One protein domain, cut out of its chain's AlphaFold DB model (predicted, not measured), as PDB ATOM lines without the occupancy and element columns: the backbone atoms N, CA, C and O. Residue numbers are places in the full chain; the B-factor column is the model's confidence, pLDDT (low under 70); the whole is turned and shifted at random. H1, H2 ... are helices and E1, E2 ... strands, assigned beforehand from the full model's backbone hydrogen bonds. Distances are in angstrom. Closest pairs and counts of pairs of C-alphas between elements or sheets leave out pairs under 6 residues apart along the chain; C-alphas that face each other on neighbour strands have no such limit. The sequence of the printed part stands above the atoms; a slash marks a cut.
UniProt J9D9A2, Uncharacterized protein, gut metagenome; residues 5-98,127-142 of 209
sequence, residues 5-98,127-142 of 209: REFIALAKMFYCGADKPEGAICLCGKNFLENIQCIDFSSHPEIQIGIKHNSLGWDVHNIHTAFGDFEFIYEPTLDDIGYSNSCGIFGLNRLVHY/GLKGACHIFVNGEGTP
ATOM      1  N   ARG A   5      -4.351  11.453 166.349       87.94
ATOM      2  CA  ARG A   5      -4.850  11.519 164.966       87.94
ATOM      3  C   ARG A   5      -4.533  12.856 164.298       87.94
ATOM      4  O   ARG A   5      -4.154  12.861 163.130       87.94
ATOM      5  N   GLU A   6      -4.668  13.960 165.026       91.12
ATOM      6  CA  GLU A   6      -4.294  15.293 164.541       91.12
ATOM      7  C   GLU A   6      -2.787  15.386 164.300       91.12
ATOM      8  O   GLU A   6      -2.358  15.890 163.263       91.12
ATOM      9  N   PHE A   7      -1.977  14.830 165.205       91.06
ATOM     10  CA  PHE A   7      -0.527  14.800 165.043       91.06
ATOM     11  C   PHE A   7      -0.090  13.979 163.820       91.06
ATOM     12  O   PHE A   7       0.736  14.423 163.026       91.06
ATOM     13  N   ILE A   8      -0.689  12.810 163.594       90.44
ATOM     14  CA  ILE A   8      -0.392  11.996 162.407       90.44
ATOM     15  C   ILE A   8      -0.903  12.647 161.117       90.44
ATOM     16  O   ILE A   8      -0.243  12.555 160.080       90.44
ATOM     17  N   ALA A   9      -2.046  13.333 161.154       89.44
ATOM     18  CA  ALA A   9      -2.530  14.103 160.012       89.44
ATOM     19  C   ALA A   9      -1.560  15.243 159.650       89.44
ATOM     20  O   ALA A   9      -1.275  15.435 158.465       89.44
ATOM     21  N   LEU A  10      -0.997  15.926 160.653       91.06
ATOM     22  CA  LEU A  10       0.074  16.911 160.484       91.06
ATOM     23  C   LEU A  10       1.330  16.279 159.877       91.06
ATOM     24  O   LEU A  10       1.884  16.818 158.923       91.06
ATOM     25  N   ALA A  11       1.752  15.119 160.388       90.75
ATOM     26  CA  ALA A  11       2.923  14.399 159.896       90.75
ATOM     27  C   ALA A  11       2.783  14.019 158.419       90.75
ATOM     28  O   ALA A  11       3.660  14.320 157.609       90.75
ATOM     29  N   LYS A  12       1.635  13.440 158.049       89.44
ATOM     30  CA  LYS A  12       1.283  13.170 156.654       89.44
ATOM     31  C   LYS A  12       1.306  14.455 155.825       89.44
ATOM     32  O   LYS A  12       1.818  14.442 154.708       89.44
ATOM     33  N   MET A  13       0.768  15.552 156.366       87.38
ATOM     34  CA  MET A  13       0.722  16.829 155.660       87.38
ATOM     35  C   MET A  13       2.129  17.374 155.371       87.38
ATOM     36  O   MET A  13       2.444  17.776 154.257       87.38
ATOM     37  N   PHE A  14       3.007  17.346 156.361       89.50
ATOM     38  CA  PHE A  14       4.359  17.870 156.220       89.50
ATOM     39  C   PHE A  14       5.232  17.010 155.289       89.50
ATOM     40  O   PHE A  14       5.911  17.538 154.412       89.50
ATOM     41  N   TYR A  15       5.190  15.682 155.433       89.25
ATOM     42  CA  TYR A  15       6.121  14.778 154.746       89.25
ATOM     43  C   TYR A  15       5.670  14.296 153.370       89.25
ATOM     44  O   TYR A  15       6.506  13.975 152.522       89.25
ATOM     45  N   CYS A  16       4.365  14.209 153.114       86.56
ATOM     46  CA  CYS A  16       3.866  13.685 151.841       86.56
ATOM     47  C   CYS A  16       3.610  14.771 150.790       86.56
ATOM     48  O   CYS A  16       3.095  14.438 149.724       86.56
ATOM     49  N   GLY A  17       3.934  16.035 151.088       77.62
ATOM     50  CA  GLY A  17       3.540  17.196 150.285       77.62
ATOM     51  C   GLY A  17       4.227  17.254 148.929       77.62
ATOM     52  O   GLY A  17       5.077  16.421 148.608       77.62
ATOM     53  N   ALA A  18       3.872  18.273 148.143       73.88
ATOM     54  CA  ALA A  18       4.538  18.561 146.872       73.88
ATOM     55  C   ALA A  18       6.061  18.699 147.062       73.88
ATOM     56  O   ALA A  18       6.854  18.091 146.342       73.88
ATOM     57  N   ASP A  19       6.469  19.429 148.105       77.50
ATOM     58  CA  ASP A  19       7.850  19.507 148.564       77.50
ATOM     59  C   ASP A  19       8.054  18.599 149.777       77.50
ATOM     60  O   ASP A  19       7.547  18.886 150.858       77.50
ATOM     61  N   LYS A  20       8.819  17.517 149.606       83.56
ATOM     62  CA  LYS A  20       9.103  16.545 150.672       83.56
ATOM     63  C   LYS A  20      10.360  16.957 151.457       83.56
ATOM     64  O   LYS A  20      11.447  16.967 150.864       83.56
ATOM     65  N   PRO A  21      10.243  17.330 152.743       85.69
ATOM     66  CA  PRO A  21      11.385  17.667 153.585       85.69
ATOM     67  C   PRO A  21      12.121  16.404 154.055       85.69
ATOM     68  O   PRO A  21      11.540  15.327 154.143       85.69
ATOM     69  N   GLU A  22      13.412  16.543 154.360       85.06
ATOM     70  CA  GLU A  22      14.235  15.452 154.918       85.06
ATOM     71  C   GLU A  22      14.019  15.269 156.428       85.06
ATOM     72  O   GLU A  22      14.151  14.170 156.952       85.06
ATOM     73  N   GLY A  23      13.648  16.348 157.118       87.00
ATOM     74  CA  GLY A  23      13.380  16.368 158.549       87.00
ATOM     75  C   GLY A  23      12.645  17.645 158.945       87.00
ATOM     76  O   GLY A  23      12.710  18.648 158.221       87.00
ATOM     77  N   ALA A  24      11.954  17.603 160.083       92.31
ATOM     78  CA  ALA A  24      11.192  18.725 160.612       92.31
ATOM     79  C   ALA A  24      11.871  19.312 161.849       92.31
ATOM     80  O   ALA A  24      12.086  18.595 162.827       92.31
ATOM     81  N   ILE A  25      12.118  20.621 161.838       93.19
ATOM     82  CA  ILE A  25      12.432  21.379 163.050       93.19
ATOM     83  C   ILE A  25      11.223  22.211 163.465       93.19
ATOM     84  O   ILE A  25      10.653  22.941 162.655       93.19
ATOM     85  N   CYS A  26      10.814  22.065 164.719       94.44
ATOM     86  CA  CYS A  26       9.618  22.663 165.291       94.44
ATOM     87  C   CYS A  26      10.016  23.653 166.380       94.44
ATOM     88  O   CYS A  26      10.518  23.252 167.430       94.44
ATOM     89  N   LEU A  27       9.772  24.935 166.124       94.31
ATOM     90  CA  LEU A  27       9.938  26.011 167.094       94.31
ATOM     91  C   LEU A  27       8.589  26.258 167.769       94.31
ATOM     92  O   LEU A  27       7.634  26.673 167.110       94.31
ATOM     93  N   CYS A  28       8.504  25.969 169.064       95.31
ATOM     94  CA  CYS A  28       7.238  25.841 169.781       95.31
ATOM     95  C   CYS A  28       7.114  26.847 170.923       95.31
ATOM     96  O   CYS A  28       8.039  26.994 171.722       95.31
ATOM     97  N   GLY A  29       5.926  27.437 171.074       95.69
ATOM     98  CA  GLY A  29       5.535  28.088 172.323       95.69
ATOM     99  C   GLY A  29       5.366  27.064 173.451       95.69
ATOM    100  O   GLY A  29       5.190  25.861 173.206       95.69
ATOM    101  N   LYS A  30       5.412  27.523 174.708       94.00
ATOM    102  CA  LYS A  30       5.416  26.620 175.875       94.00
ATOM    103  C   LYS A  30       4.186  25.706 175.950       94.00
ATOM    104  O   LYS A  30       4.327  24.513 176.210       94.00
ATOM    105  N   ASN A  31       2.993  26.236 175.669       93.69
ATOM    106  CA  ASN A  31       1.743  25.484 175.791       93.69
ATOM    107  C   ASN A  31       1.609  24.485 174.639       93.69
ATOM    108  O   ASN A  31       1.074  23.394 174.820       93.69
ATOM    109  N   PHE A  32       2.080  24.837 173.437       93.69
ATOM    110  CA  PHE A  32       2.112  23.890 172.323       93.69
ATOM    111  C   PHE A  32       2.991  22.686 172.666       93.69
ATOM    112  O   PHE A  32       2.579  21.541 172.482       93.69
ATOM    113  N   LEU A  33       4.181  22.950 173.210       92.12
ATOM    114  CA  LEU A  33       5.130  21.906 173.573       92.12
ATOM    115  C   LEU A  33       4.577  20.983 174.670       92.12
ATOM    116  O   LEU A  33       4.685  19.764 174.541       92.12
ATOM    117  N   GLU A  34       3.928  21.543 175.695       91.38
ATOM    118  CA  GLU A  34       3.207  20.771 176.716       91.38
ATOM    119  C   GLU A  34       2.127  19.877 176.084       91.38
ATOM    120  O   GLU A  34       2.090  18.671 176.325       91.38
ATOM    121  N   ASN A  35       1.292  20.439 175.203       91.56
ATOM    122  CA  ASN A  35       0.218  19.695 174.545       91.56
ATOM    123  C   ASN A  35       0.727  18.499 173.729       91.56
ATOM    124  O   ASN A  35       0.086  17.451 173.755       91.56
ATOM    125  N   ILE A  36       1.846  18.644 173.009       90.75
ATOM    126  CA  ILE A  36       2.446  17.550 172.227       90.75
ATOM    127  C   ILE A  36       2.979  16.440 173.140       90.75
ATOM    128  O   ILE A  36       2.781  15.261 172.852       90.75
ATOM    129  N   GLN A  37       3.619  16.796 174.258       85.94
ATOM    130  CA  GLN A  37       4.146  15.814 175.212       85.94
ATOM    131  C   GLN A  37       3.039  15.035 175.934       85.94
ATOM    132  O   GLN A  37       3.251  13.891 176.326       85.94
ATOM    133  N   CYS A  38       1.858  15.635 176.096       88.06
ATOM    134  CA  CYS A  38       0.710  15.003 176.742       88.06
ATOM    135  C   CYS A  38      -0.178  14.176 175.796       88.06
ATOM    136  O   CYS A  38      -1.237  13.710 176.224       88.06
ATOM    137  N   ILE A  39       0.204  13.992 174.527       88.50
ATOM    138  CA  ILE A  39      -0.529  13.107 173.613       88.50
ATOM    139  C   ILE A  39      -0.451  11.664 174.132       88.50
ATOM    140  O   ILE A  39       0.614  11.165 174.494       88.50
ATOM    141  N   ASP A  40      -1.589  10.970 174.135       86.62
ATOM    142  CA  ASP A  40      -1.638   9.546 174.457       86.62
ATOM    143  C   ASP A  40      -1.154   8.700 173.265       86.62
ATOM    144  O   ASP A  40      -1.829   8.590 172.238       86.62
ATOM    145  N   PHE A  41       0.024   8.090 173.424       82.31
ATOM    146  CA  PHE A  41       0.643   7.178 172.456       82.31
ATOM    147  C   PHE A  41       0.473   5.695 172.820       82.31
ATOM    148  O   PHE A  41       1.062   4.834 172.173       82.31
ATOM    149  N   SER A  42      -0.327   5.359 173.837       83.12
ATOM    150  CA  SER A  42      -0.433   3.993 174.380       83.12
ATOM    151  C   SER A  42      -0.806   2.919 173.351       83.12
ATOM    152  O   SER A  42      -0.393   1.767 173.481       83.12
ATOM    153  N   SER A  43      -1.557   3.284 172.310       82.94
ATOM    154  CA  SER A  43      -1.970   2.372 171.232       82.94
ATOM    155  C   SER A  43      -0.963   2.267 170.077       82.94
ATOM    156  O   SER A  43      -1.206   1.515 169.137       82.94
ATOM    157  N   HIS A  44       0.147   3.010 170.139       81.06
ATOM    158  CA  HIS A  44       1.106   3.206 169.047       81.06
ATOM    159  C   HIS A  44       2.558   3.056 169.530       81.06
ATOM    160  O   HIS A  44       3.300   4.040 169.592       81.06
ATOM    161  N   PRO A  45       2.983   1.828 169.890       76.12
ATOM    162  CA  PRO A  45       4.323   1.559 170.416       76.12
ATOM    163  C   PRO A  45       5.455   1.848 169.417       76.12
ATOM    164  O   PRO A  45       6.617   1.922 169.807       76.12
ATOM    165  N   GLU A  46       5.138   1.992 168.130       77.88
ATOM    166  CA  GLU A  46       6.075   2.382 167.079       77.88
ATOM    167  C   GLU A  46       6.602   3.817 167.226       77.88
ATOM    168  O   GLU A  46       7.653   4.133 166.667       77.88
ATOM    169  N   ILE A  47       5.905   4.680 167.972       79.12
ATOM    170  CA  ILE A  47       6.330   6.063 168.181       79.12
ATOM    171  C   ILE A  47       7.346   6.127 169.311       79.12
ATOM    172  O   ILE A  47       7.064   5.788 170.460       79.12
ATOM    173  N   GLN A  48       8.538   6.610 168.977       75.19
ATOM    174  CA  GLN A  48       9.623   6.792 169.930       75.19
ATOM    175  C   GLN A  48       9.755   8.275 170.251       75.19
ATOM    176  O   GLN A  48      10.012   9.083 169.359       75.19
ATOM    177  N   ILE A  49       9.575   8.616 171.528       82.44
ATOM    178  CA  ILE A  49       9.879   9.944 172.056       82.44
ATOM    179  C   ILE A  49      11.235   9.858 172.746       82.44
ATOM    180  O   ILE A  49      11.432   9.032 173.639       82.44
ATOM    181  N   GLY A  50      12.171  10.703 172.336       84.44
ATOM    182  CA  GLY A  50      13.521  10.710 172.881       84.44
ATOM    183  C   GLY A  50      14.147  12.093 172.875       84.44
ATOM    184  O   GLY A  50      13.547  13.069 172.432       84.44
ATOM    185  N   ILE A  51      15.377  12.169 173.371       84.88
ATOM    186  CA  ILE A  51      16.235  13.346 173.227       84.88
ATOM    187  C   ILE A  51      17.326  12.981 172.226       84.88
ATOM    188  O   ILE A  51      17.920  11.904 172.319       84.88
ATOM    189  N   LYS A  52      17.579  13.865 171.265       84.94
ATOM    190  CA  LYS A  52      18.595  13.686 170.226       84.94
ATOM    191  C   LYS A  52      19.435  14.952 170.127       84.94
ATOM    192  O   LYS A  52      18.915  16.049 170.285       84.94
ATOM    193  N   HIS A  53      20.715  14.787 169.816       84.88
ATOM    194  CA  HIS A  53      21.557  15.887 169.368       84.88
ATOM    195  C   HIS A  53      21.456  15.982 167.842       84.88
ATOM    196  O   HIS A  53      21.804  15.023 167.144       84.88
ATOM    197  N   ASN A  54      20.896  17.069 167.314       81.88
ATOM    198  CA  ASN A  54      20.618  17.180 165.881       81.88
ATOM    199  C   ASN A  54      21.811  17.713 165.069       81.88
ATOM    200  O   ASN A  54      22.857  18.073 165.608       81.88
ATOM    201  N   SER A  55      21.662  17.769 163.741       76.25
ATOM    202  CA  SER A  55      22.711  18.243 162.822       76.25
ATOM    203  C   SER A  55      23.067  19.725 162.988       76.25
ATOM    204  O   SER A  55      24.115  20.150 162.505       76.25
ATOM    205  N   LEU A  56      22.224  20.500 163.677       76.12
ATOM    206  CA  LEU A  56      22.466  21.903 164.019       76.12
ATOM    207  C   LEU A  56      23.217  22.064 165.351       76.12
ATOM    208  O   LEU A  56      23.563  23.183 165.721       76.12
ATOM    209  N   GLY A  57      23.495  20.963 166.057       80.25
ATOM    210  CA  GLY A  57      24.194  20.971 167.338       80.25
ATOM    211  C   GLY A  57      23.292  21.264 168.538       80.25
ATOM    212  O   GLY A  57      23.783  21.725 169.570       80.25
ATOM    213  N   TRP A  58      21.979  21.055 168.412       83.56
ATOM    214  CA  TRP A  58      20.999  21.316 169.467       83.56
ATOM    215  C   TRP A  58      20.496  20.020 170.096       83.56
ATOM    216  O   TRP A  58      20.288  19.023 169.402       83.56
ATOM    217  N   ASP A  59      20.251  20.061 171.405       84.44
ATOM    218  CA  ASP A  59      19.536  18.998 172.106       84.44
ATOM    219  C   ASP A  59      18.034  19.222 171.936       84.44
ATOM    220  O   ASP A  59      17.476  20.217 172.399       84.44
ATOM    221  N   VAL A  60      17.388  18.302 171.225       86.88
ATOM    222  CA  VAL A  60      15.991  18.427 170.803       86.88
ATOM    223  C   VAL A  60      15.165  17.260 171.317       86.88
ATOM    224  O   VAL A  60      15.641  16.123 171.392       86.88
ATOM    225  N   HIS A  61      13.898  17.528 171.626       89.75
ATOM    226  CA  HIS A  61      12.926  16.468 171.865       89.75
ATOM    227  C   HIS A  61      12.485  15.910 170.516       89.75
ATOM    228  O   HIS A  61      11.945  16.636 169.689       89.75
ATOM    229  N   ASN A  62      12.733  14.633 170.272       90.69
ATOM    230  CA  ASN A  62      12.444  13.984 169.005       90.69
ATOM    231  C   ASN A  62      11.233  13.059 169.135       90.69
ATOM    232  O   ASN A  62      11.159  12.280 170.084       90.69
ATOM    233  N   ILE A  63      10.317  13.134 168.168       90.62
ATOM    234  CA  ILE A  63       9.244  12.155 167.973       90.62
ATOM    235  C   ILE A  63       9.436  11.504 166.603       90.62
ATOM    236  O   ILE A  63       9.271  12.166 165.573       90.62
ATOM    237  N   HIS A  64       9.762  10.213 166.596       89.38
ATOM    238  CA  HIS A  64       9.858   9.415 165.376       89.38
ATOM    239  C   HIS A  64       8.480   8.890 164.964       89.38
ATOM    240  O   HIS A  64       7.781   8.258 165.761       89.38
ATOM    241  N   THR A  65       8.095   9.118 163.709       88.62
ATOM    242  CA  THR A  65       6.856   8.595 163.114       88.62
ATOM    243  C   THR A  65       7.162   7.800 161.850       88.62
ATOM    244  O   THR A  65       8.221   7.957 161.247       88.62
ATOM    245  N   ALA A  66       6.191   7.023 161.359       87.38
ATOM    246  CA  ALA A  66       6.320   6.319 160.079       87.38
ATOM    247  C   ALA A  66       6.562   7.250 158.867       87.38
ATOM    248  O   ALA A  66       7.009   6.780 157.823       87.38
ATOM    249  N   PHE A  67       6.253   8.547 158.984       88.12
ATOM    250  CA  PHE A  67       6.475   9.538 157.927       88.12
ATOM    251  C   PHE A  67       7.851  10.208 158.005       88.12
ATOM    252  O   PHE A  67       8.359  10.658 156.981       88.12
ATOM    253  N   GLY A  68       8.437  10.281 159.200       89.00
ATOM    254  CA  GLY A  68       9.676  11.000 159.470       89.00
ATOM    255  C   GLY A  68       9.747  11.535 160.900       89.00
ATOM    256  O   GLY A  68       8.871  11.272 161.732       89.00
ATOM    257  N   ASP A  69      10.801  12.305 161.161       91.19
ATOM    258  CA  ASP A  69      11.181  12.792 162.489       91.19
ATOM    259  C   ASP A  69      10.706  14.224 162.745       91.19
ATOM    260  O   ASP A  69      10.911  15.113 161.920       91.19
ATOM    261  N   PHE A  70      10.137  14.483 163.919       93.12
ATOM    262  CA  PHE A  70       9.885  15.845 164.385       93.12
ATOM    263  C   PHE A  70      10.829  16.197 165.530       93.12
ATOM    264  O   PHE A  70      10.842  15.515 166.553       93.12
ATOM    265  N   GLU A  71      11.624  17.250 165.351       93.69
ATOM    266  CA  GLU A  71      12.557  17.782 166.345       93.69
ATOM    267  C   GLU A  71      11.966  19.048 166.980       93.69
ATOM    268  O   GLU A  71      11.853  20.080 166.324       93.69
ATOM    269  N   PHE A  72      11.566  18.971 168.248       93.81
ATOM    270  CA  PHE A  72      10.892  20.039 168.980       93.81
ATOM    271  C   PHE A  72      11.845  20.815 169.879       93.81
ATOM    272  O   PHE A  72      12.608  20.235 170.658       93.81
ATOM    273  N   ILE A  73      11.730  22.139 169.798       92.75
ATOM    274  CA  ILE A  73      12.528  23.109 170.540       92.75
ATOM    275  C   ILE A  73      11.592  24.173 171.091       92.75
ATOM    276  O   ILE A  73      10.703  24.664 170.392       92.75
ATOM    277  N   TYR A  74      11.785  24.525 172.357       93.44
ATOM    278  CA  TYR A  74      11.088  25.652 172.957       93.44
ATOM    279  C   TYR A  74      11.650  26.970 172.408       93.44
ATOM    280  O   TYR A  74      12.854  27.204 172.493       93.44
ATOM    281  N   GLU A  75      10.776  27.822 171.872       93.62
ATOM    282  CA  GLU A  75      11.107  29.145 171.338       93.62
ATOM    283  C   GLU A  75      10.474  30.236 172.223       93.62
ATOM    284  O   GLU A  75       9.283  30.530 172.073       93.62
ATOM    285  N   PRO A  76      11.244  30.856 173.140       91.81
ATOM    286  CA  PRO A  76      10.728  31.857 174.073       91.81
ATOM    287  C   PRO A  76      10.101  33.065 173.380       91.81
ATOM    288  O   PRO A  76       9.147  33.637 173.901       91.81
ATOM    289  N   THR A  77      10.588  33.426 172.188       91.69
ATOM    290  CA  THR A  77      10.055  34.577 171.455       91.69
ATOM    291  C   THR A  77       8.565  34.403 171.187       91.69
ATOM    292  O   THR A  77       7.826  35.372 171.322       91.69
ATOM    293  N   LEU A  78       8.100  33.183 170.871       92.50
ATOM    294  CA  LEU A  78       6.677  32.916 170.641       92.50
ATOM    295  C   LEU A  78       5.832  33.248 171.870       92.50
ATOM    296  O   LEU A  78       4.737  33.774 171.716       92.50
ATOM    297  N   ASP A  79       6.339  33.015 173.076       92.62
ATOM    298  CA  ASP A  79       5.636  33.396 174.298       92.62
ATOM    299  C   ASP A  79       5.599  34.917 174.483       92.62
ATOM    300  O   ASP A  79       4.541  35.467 174.796       92.62
ATOM    301  N   ASP A  80       6.720  35.598 174.238       93.44
ATOM    302  CA  ASP A  80       6.830  37.056 174.368       93.44
ATOM    303  C   ASP A  80       5.896  37.797 173.400       93.44
ATOM    304  O   ASP A  80       5.354  38.854 173.734       93.44
ATOM    305  N   ILE A  81       5.664  37.227 172.213       91.56
ATOM    306  CA  ILE A  81       4.750  37.781 171.206       91.56
ATOM    307  C   ILE A  81       3.309  37.243 171.306       91.56
ATOM    308  O   ILE A  81       2.482  37.576 170.459       91.56
ATOM    309  N   GLY A  82       2.983  36.451 172.336       91.00
ATOM    310  CA  GLY A  82       1.617  35.985 172.618       91.00
ATOM    311  C   GLY A  82       1.145  34.763 171.817       91.00
ATOM    312  O   GLY A  82      -0.054  34.522 171.731       91.00
ATOM    313  N   TYR A  83       2.069  33.989 171.252       93.12
ATOM    314  CA  TYR A  83       1.849  32.776 170.456       93.12
ATOM    315  C   TYR A  83       2.238  31.486 171.209       93.12
ATOM    316  O   TYR A  83       2.745  30.526 170.621       93.12
ATOM    317  N   SER A  84       2.007  31.439 172.525       94.19
ATOM    318  CA  SER A  84       2.386  30.299 173.376       94.19
ATOM    319  C   SER A  84       1.747  28.963 172.984       94.19
ATOM    320  O   SER A  84       2.296  27.909 173.312       94.19
ATOM    321  N   ASN A  85       0.595  28.973 172.309       93.56
ATOM    322  CA  ASN A  85      -0.105  27.779 171.835       93.56
ATOM    323  C   ASN A  85       0.278  27.401 170.394       93.56
ATOM    324  O   ASN A  85      -0.277  26.444 169.857       93.56
ATOM    325  N   SER A  86       1.210  28.119 169.764       93.62
ATOM    326  CA  SER A  86       1.540  27.974 168.343       93.62
ATOM    327  C   SER A  86       2.920  27.355 168.103       93.62
ATOM    328  O   SER A  86       3.756  27.253 169.006       93.62
ATOM    329  N   CYS A  87       3.153  26.922 166.863       94.75
ATOM    330  CA  CYS A  87       4.402  26.288 166.448       94.75
ATOM    331  C   CYS A  87       4.742  26.594 164.984       94.75
ATOM    332  O   CYS A  87       3.878  26.533 164.108       94.75
ATOM    333  N   GLY A  88       6.011  26.899 164.716       93.62
ATOM    334  CA  GLY A  88       6.570  26.960 163.366       93.62
ATOM    335  C   GLY A  88       7.308  25.669 163.030       93.62
ATOM    336  O   GLY A  88       8.255  25.308 163.724       93.62
ATOM    337  N   ILE A  89       6.894  24.989 161.962       93.88
ATOM    338  CA  ILE A  89       7.474  23.728 161.494       93.88
ATOM    339  C   ILE A  89       8.203  23.984 160.181       93.88
ATOM    340  O   ILE A  89       7.594  24.387 159.185       93.88
ATOM    341  N   PHE A  90       9.502  23.707 160.167       91.75
ATOM    342  CA  PHE A  90      10.371  24.009 159.040       91.75
ATOM    343  C   PHE A  90      11.062  22.757 158.506       91.75
ATOM    344  O   PHE A  90      11.549  21.916 159.264       91.75
ATOM    345  N   GLY A  91      11.135  22.649 157.180       90.31
ATOM    346  CA  GLY A  91      11.907  21.606 156.505       90.31
ATOM    347  C   GLY A  91      13.394  21.942 156.521       90.31
ATOM    348  O   GLY A  91      13.800  22.904 155.870       90.31
ATOM    349  N   LEU A  92      14.213  21.150 157.219       81.19
ATOM    350  CA  LEU A  92      15.644  21.436 157.425       81.19
ATOM    351  C   LEU A  92      16.420  21.616 156.109       81.19
ATOM    352  O   LEU A  92      17.151  22.587 155.939       81.19
ATOM    353  N   ASN A  93      16.197  20.739 155.131       83.69
ATOM    354  CA  ASN A  93      16.827  20.807 153.806       83.69
ATOM    355  C   ASN A  93      16.232  21.892 152.882       83.69
ATOM    356  O   ASN A  93      16.634  22.030 151.725       83.69
ATOM    357  N   ARG A  94      15.242  22.646 153.369       81.38
ATOM    358  CA  ARG A  94      14.509  23.693 152.644       81.38
ATOM    359  C   ARG A  94      14.633  25.072 153.296       81.38
ATOM    360  O   ARG A  94      14.013  26.031 152.829       81.38
ATOM    361  N   LEU A  95      15.464  25.173 154.328       80.19
ATOM    362  CA  LEU A  95      15.947  26.416 154.906       80.19
ATOM    363  C   LEU A  95      17.181  26.874 154.121       80.19
ATOM    364  O   LEU A  95      18.195  26.184 154.076       80.19
ATOM    365  N   VAL A  96      17.080  28.024 153.456       77.38
ATOM    366  CA  VAL A  96      18.159  28.577 152.629       77.38
ATOM    367  C   VAL A  96      18.656  29.857 153.271       77.38
ATOM    368  O   VAL A  96      17.893  30.803 153.443       77.38
ATOM    369  N   HIS A  97      19.941  29.909 153.594       72.94
ATOM    370  CA  HIS A  97      20.573  31.140 154.051       72.94
ATOM    371  C   HIS A  97      20.736  32.102 152.869       72.94
ATOM    372  O   HIS A  97      21.472  31.823 151.922       72.94
ATOM    373  N   TYR A  98      20.010  33.217 152.894       64.00
ATOM    374  CA  TYR A  98      20.175  34.304 151.941       64.00
ATOM    375  C   TYR A  98      21.108  35.346 152.539       64.00
ATOM    376  O   TYR A  98      20.716  36.154 153.379       64.00
ATOM    377  N   GLY A 127      15.715  32.217 154.376       79.00
ATOM    378  CA  GLY A 127      14.608  32.104 153.440       79.00
ATOM    379  C   GLY A 127      14.007  30.705 153.442       79.00
ATOM    380  O   GLY A 127      14.712  29.694 153.422       79.00
ATOM    381  N   LEU A 128      12.680  30.662 153.418       85.69
ATOM    382  CA  LEU A 128      11.897  29.437 153.336       85.69
ATOM    383  C   LEU A 128      11.704  29.069 151.861       85.69
ATOM    384  O   LEU A 128      11.044  29.798 151.121       85.69
ATOM    385  N   LYS A 129      12.304  27.965 151.405       83.12
ATOM    386  CA  LYS A 129      12.159  27.501 150.017       83.12
ATOM    387  C   LYS A 129      11.130  26.379 149.916       83.12
ATOM    388  O   LYS A 129      11.302  25.331 150.525       83.12
ATOM    389  N   GLY A 130      10.143  26.544 149.041       77.81
ATOM    390  CA  GLY A 130       9.108  25.535 148.800       77.81
ATOM    391  C   GLY A 130       7.937  25.620 149.779       77.81
ATOM    392  O   GLY A 130       7.919  26.463 150.675       77.81
ATOM    393  N   ALA A 131       6.951  24.749 149.584       76.75
ATOM    394  CA  ALA A 131       5.670  24.776 150.297       76.75
ATOM    395  C   ALA A 131       5.619  23.876 151.550       76.75
ATOM    396  O   ALA A 131       4.550  23.659 152.110       76.75
ATOM    397  N   CYS A 132       6.758  23.338 151.998       83.06
ATOM    398  CA  CYS A 132       6.818  22.381 153.109       83.06
ATOM    399  C   CYS A 132       6.851  23.025 154.503       83.06
ATOM    400  O   CYS A 132       6.905  22.304 155.490       83.06
ATOM    401  N   HIS A 133       6.879  24.354 154.613       88.31
ATOM    402  CA  HIS A 133       6.936  25.048 155.904       88.31
ATOM    403  C   HIS A 133       5.519  25.348 156.389       88.31
ATOM    404  O   HIS A 133       4.722  25.926 155.652       88.31
ATOM    405  N   ILE A 134       5.204  24.949 157.617       90.56
ATOM    406  CA  ILE A 134       3.855  25.037 158.179       90.56
ATOM    407  C   ILE A 134       3.904  25.895 159.434       90.56
ATOM    408  O   ILE A 134       4.719  25.667 160.322       90.56
ATOM    409  N   PHE A 135       2.983  26.847 159.532       91.88
ATOM    410  CA  PHE A 135       2.700  27.527 160.786       91.88
ATOM    411  C   PHE A 135       1.417  26.959 161.387       91.88
ATOM    412  O   PHE A 135       0.352  27.013 160.772       91.88
ATOM    413  N   VAL A 136       1.528  26.403 162.586       91.94
ATOM    414  CA  VAL A 136       0.407  25.879 163.356       91.94
ATOM    415  C   VAL A 136      -0.068  26.974 164.296       91.94
ATOM    416  O   VAL A 136       0.584  27.272 165.295       91.94
ATOM    417  N   ASN A 137      -1.210  27.571 163.965       90.44
ATOM    418  CA  ASN A 137      -1.826  28.598 164.792       90.44
ATOM    419  C   ASN A 137      -2.710  27.963 165.873       90.44
ATOM    420  O   ASN A 137      -3.793  27.458 165.575       90.44
ATOM    421  N   GLY A 138      -2.253  28.005 167.123       88.19
ATOM    422  CA  GLY A 138      -3.019  27.519 168.273       88.19
ATOM    423  C   GLY A 138      -3.806  28.597 169.015       88.19
ATOM    424  O   GLY A 138      -4.496  28.268 169.974       88.19
ATOM    425  N   GLU A 139      -3.731  29.863 168.592       88.25
ATOM    426  CA  GLU A 139      -4.376  30.979 169.302       88.25
ATOM    427  C   GLU A 139      -5.851  31.176 168.918       88.25
ATOM    428  O   GLU A 139      -6.549  31.999 169.507       88.25
ATOM    429  N   GLY A 140      -6.343  30.456 167.905       81.12
ATOM    430  CA  GLY A 140      -7.702  30.638 167.385       81.12
ATOM    431  C   GLY A 140      -7.894  31.943 166.603       81.12
ATOM    432  O   GLY A 140      -9.027  32.335 166.319       81.12
ATOM    433  N   THR A 141      -6.804  32.621 166.239       80.31
ATOM    434  CA  THR A 141      -6.842  33.780 165.347       80.31
ATOM    435  C   THR A 141      -6.994  33.332 163.885       80.31
ATOM    436  O   THR A 141      -6.574  32.232 163.518       80.31
ATOM    437  N   PRO A 142      -7.623  34.145 163.021       76.69
ATOM    438  CA  PRO A 142      -7.762  33.803 161.611       76.69
ATOM    439  C   PRO A 142      -6.399  33.740 160.912       76.69
ATOM    440  O   PRO A 142      -5.452  34.428 161.297       76.69
TER     441      PRO A 142
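What this domain is: This is residues 5 to 98 and 127 to 142 of the 209 residues of an uncharacterized protein of gut metagenome (UniProt J9D9A2). One strongly twisted six-stranded sheet forms the body, with helices H1 and H2 packed on one of its faces and the short helix H3 just grazing it. The link from H2 to E2, with Ser 43, lies toward one end of the longest axis, and strand E6, outside the sheet, lies toward the other. The printed part has 110 residues, with three named helices and seven named strands in the order H1 E1 H2 E2 E3 E4 H3 E5 E6 E7. The sheet is mixed, in the order E2 E3 E4 E1 E5 E7, and the class is mixed, helices and strands. The whole is compact, with a radius of gyration of the C-alphas of 13.6 A and spans of 42 by 30 by 29 A.

Where its parts are: In the sheet, E2 is residues 48 to 53, 15.0 A long, E3 is residues 59 to 65, 18.7 A, and E4 is residues 68 to 74, 20.0 A. E1 is residues 24 to 28, 12.3 A, E5 is residues 87 to 91, 13.3 A, and E7 is residues 134 to 136, ending with C-alpha 136 at (0.407, 25.879, 163.356). H1 is residues 5 to 15, 15.3 A long, beginning with C-alpha 5 at (-4.850, 11.519, 164.966). H2 is residues 30 to 37, 10.9 A, H3 is residues 76 to 80, and E6 is residues 95 to 98.

How they stand to each other: E4 and E1 are parallel neighbours, with N 26 and O 71 2.8 A apart, within hydrogen-bond range. The other neighbours are antiparallel, with N and O within that range: N 50 and O 62 of E2 and E3, 2.9 A; N 63 and O 70 of E3 and E4, 2.9 A; N 90 and O 25 of E5 and E1, 2.8 A; N 89 and O 134 of E5 and E7, 2.8 A. E2 E3 E4 form a meander, each strand the antiparallel neighbour of the one before, with hairpins E2 and E3, E3 and E4. E1, H2 and E2 are a split strand-helix-strand unit, two strands of one sheet that are not neighbours, with a helix between them along the chain and E3 and E4 between them in the sheet; its crossover is right-handed. The whole has two layers, H1 and H2 on one face of the sheet. H2, at a height over the sheet of 8.1 A, is over E1 and along it, at 7 degrees on the local plane; its closest C-alphas to E4 are those of Lys 30 and Tyr 74, 6.5 A. H1, at a height of 5.3 A, is over none of the strands; its closest C-alphas to E4 are those of Tyr 15 and Gly 68, 7.0 A. H1 and H2 are only just apart, closest 8.2 A. H3 only grazes the sheet, with residues 76 to 79. E6 pairs with no named strand, but its residues 95 to 96 pair antiparallel with residues 127 to 128. In H1, H2 and H3 every O i to N i+4 pair is within hydrogen-bond range.

The domain as a whole: The two C-alphas farthest apart are those of Ser 43 and Tyr 98, 43.4 A. Residues 99 to 126 are not printed, and C-alphas 98 and 127 are 6.2 A apart across this cut. Of the links that are printed whole, none is long. The mean pLDDT of the printed part is 87.1, and residue 98 is under 70.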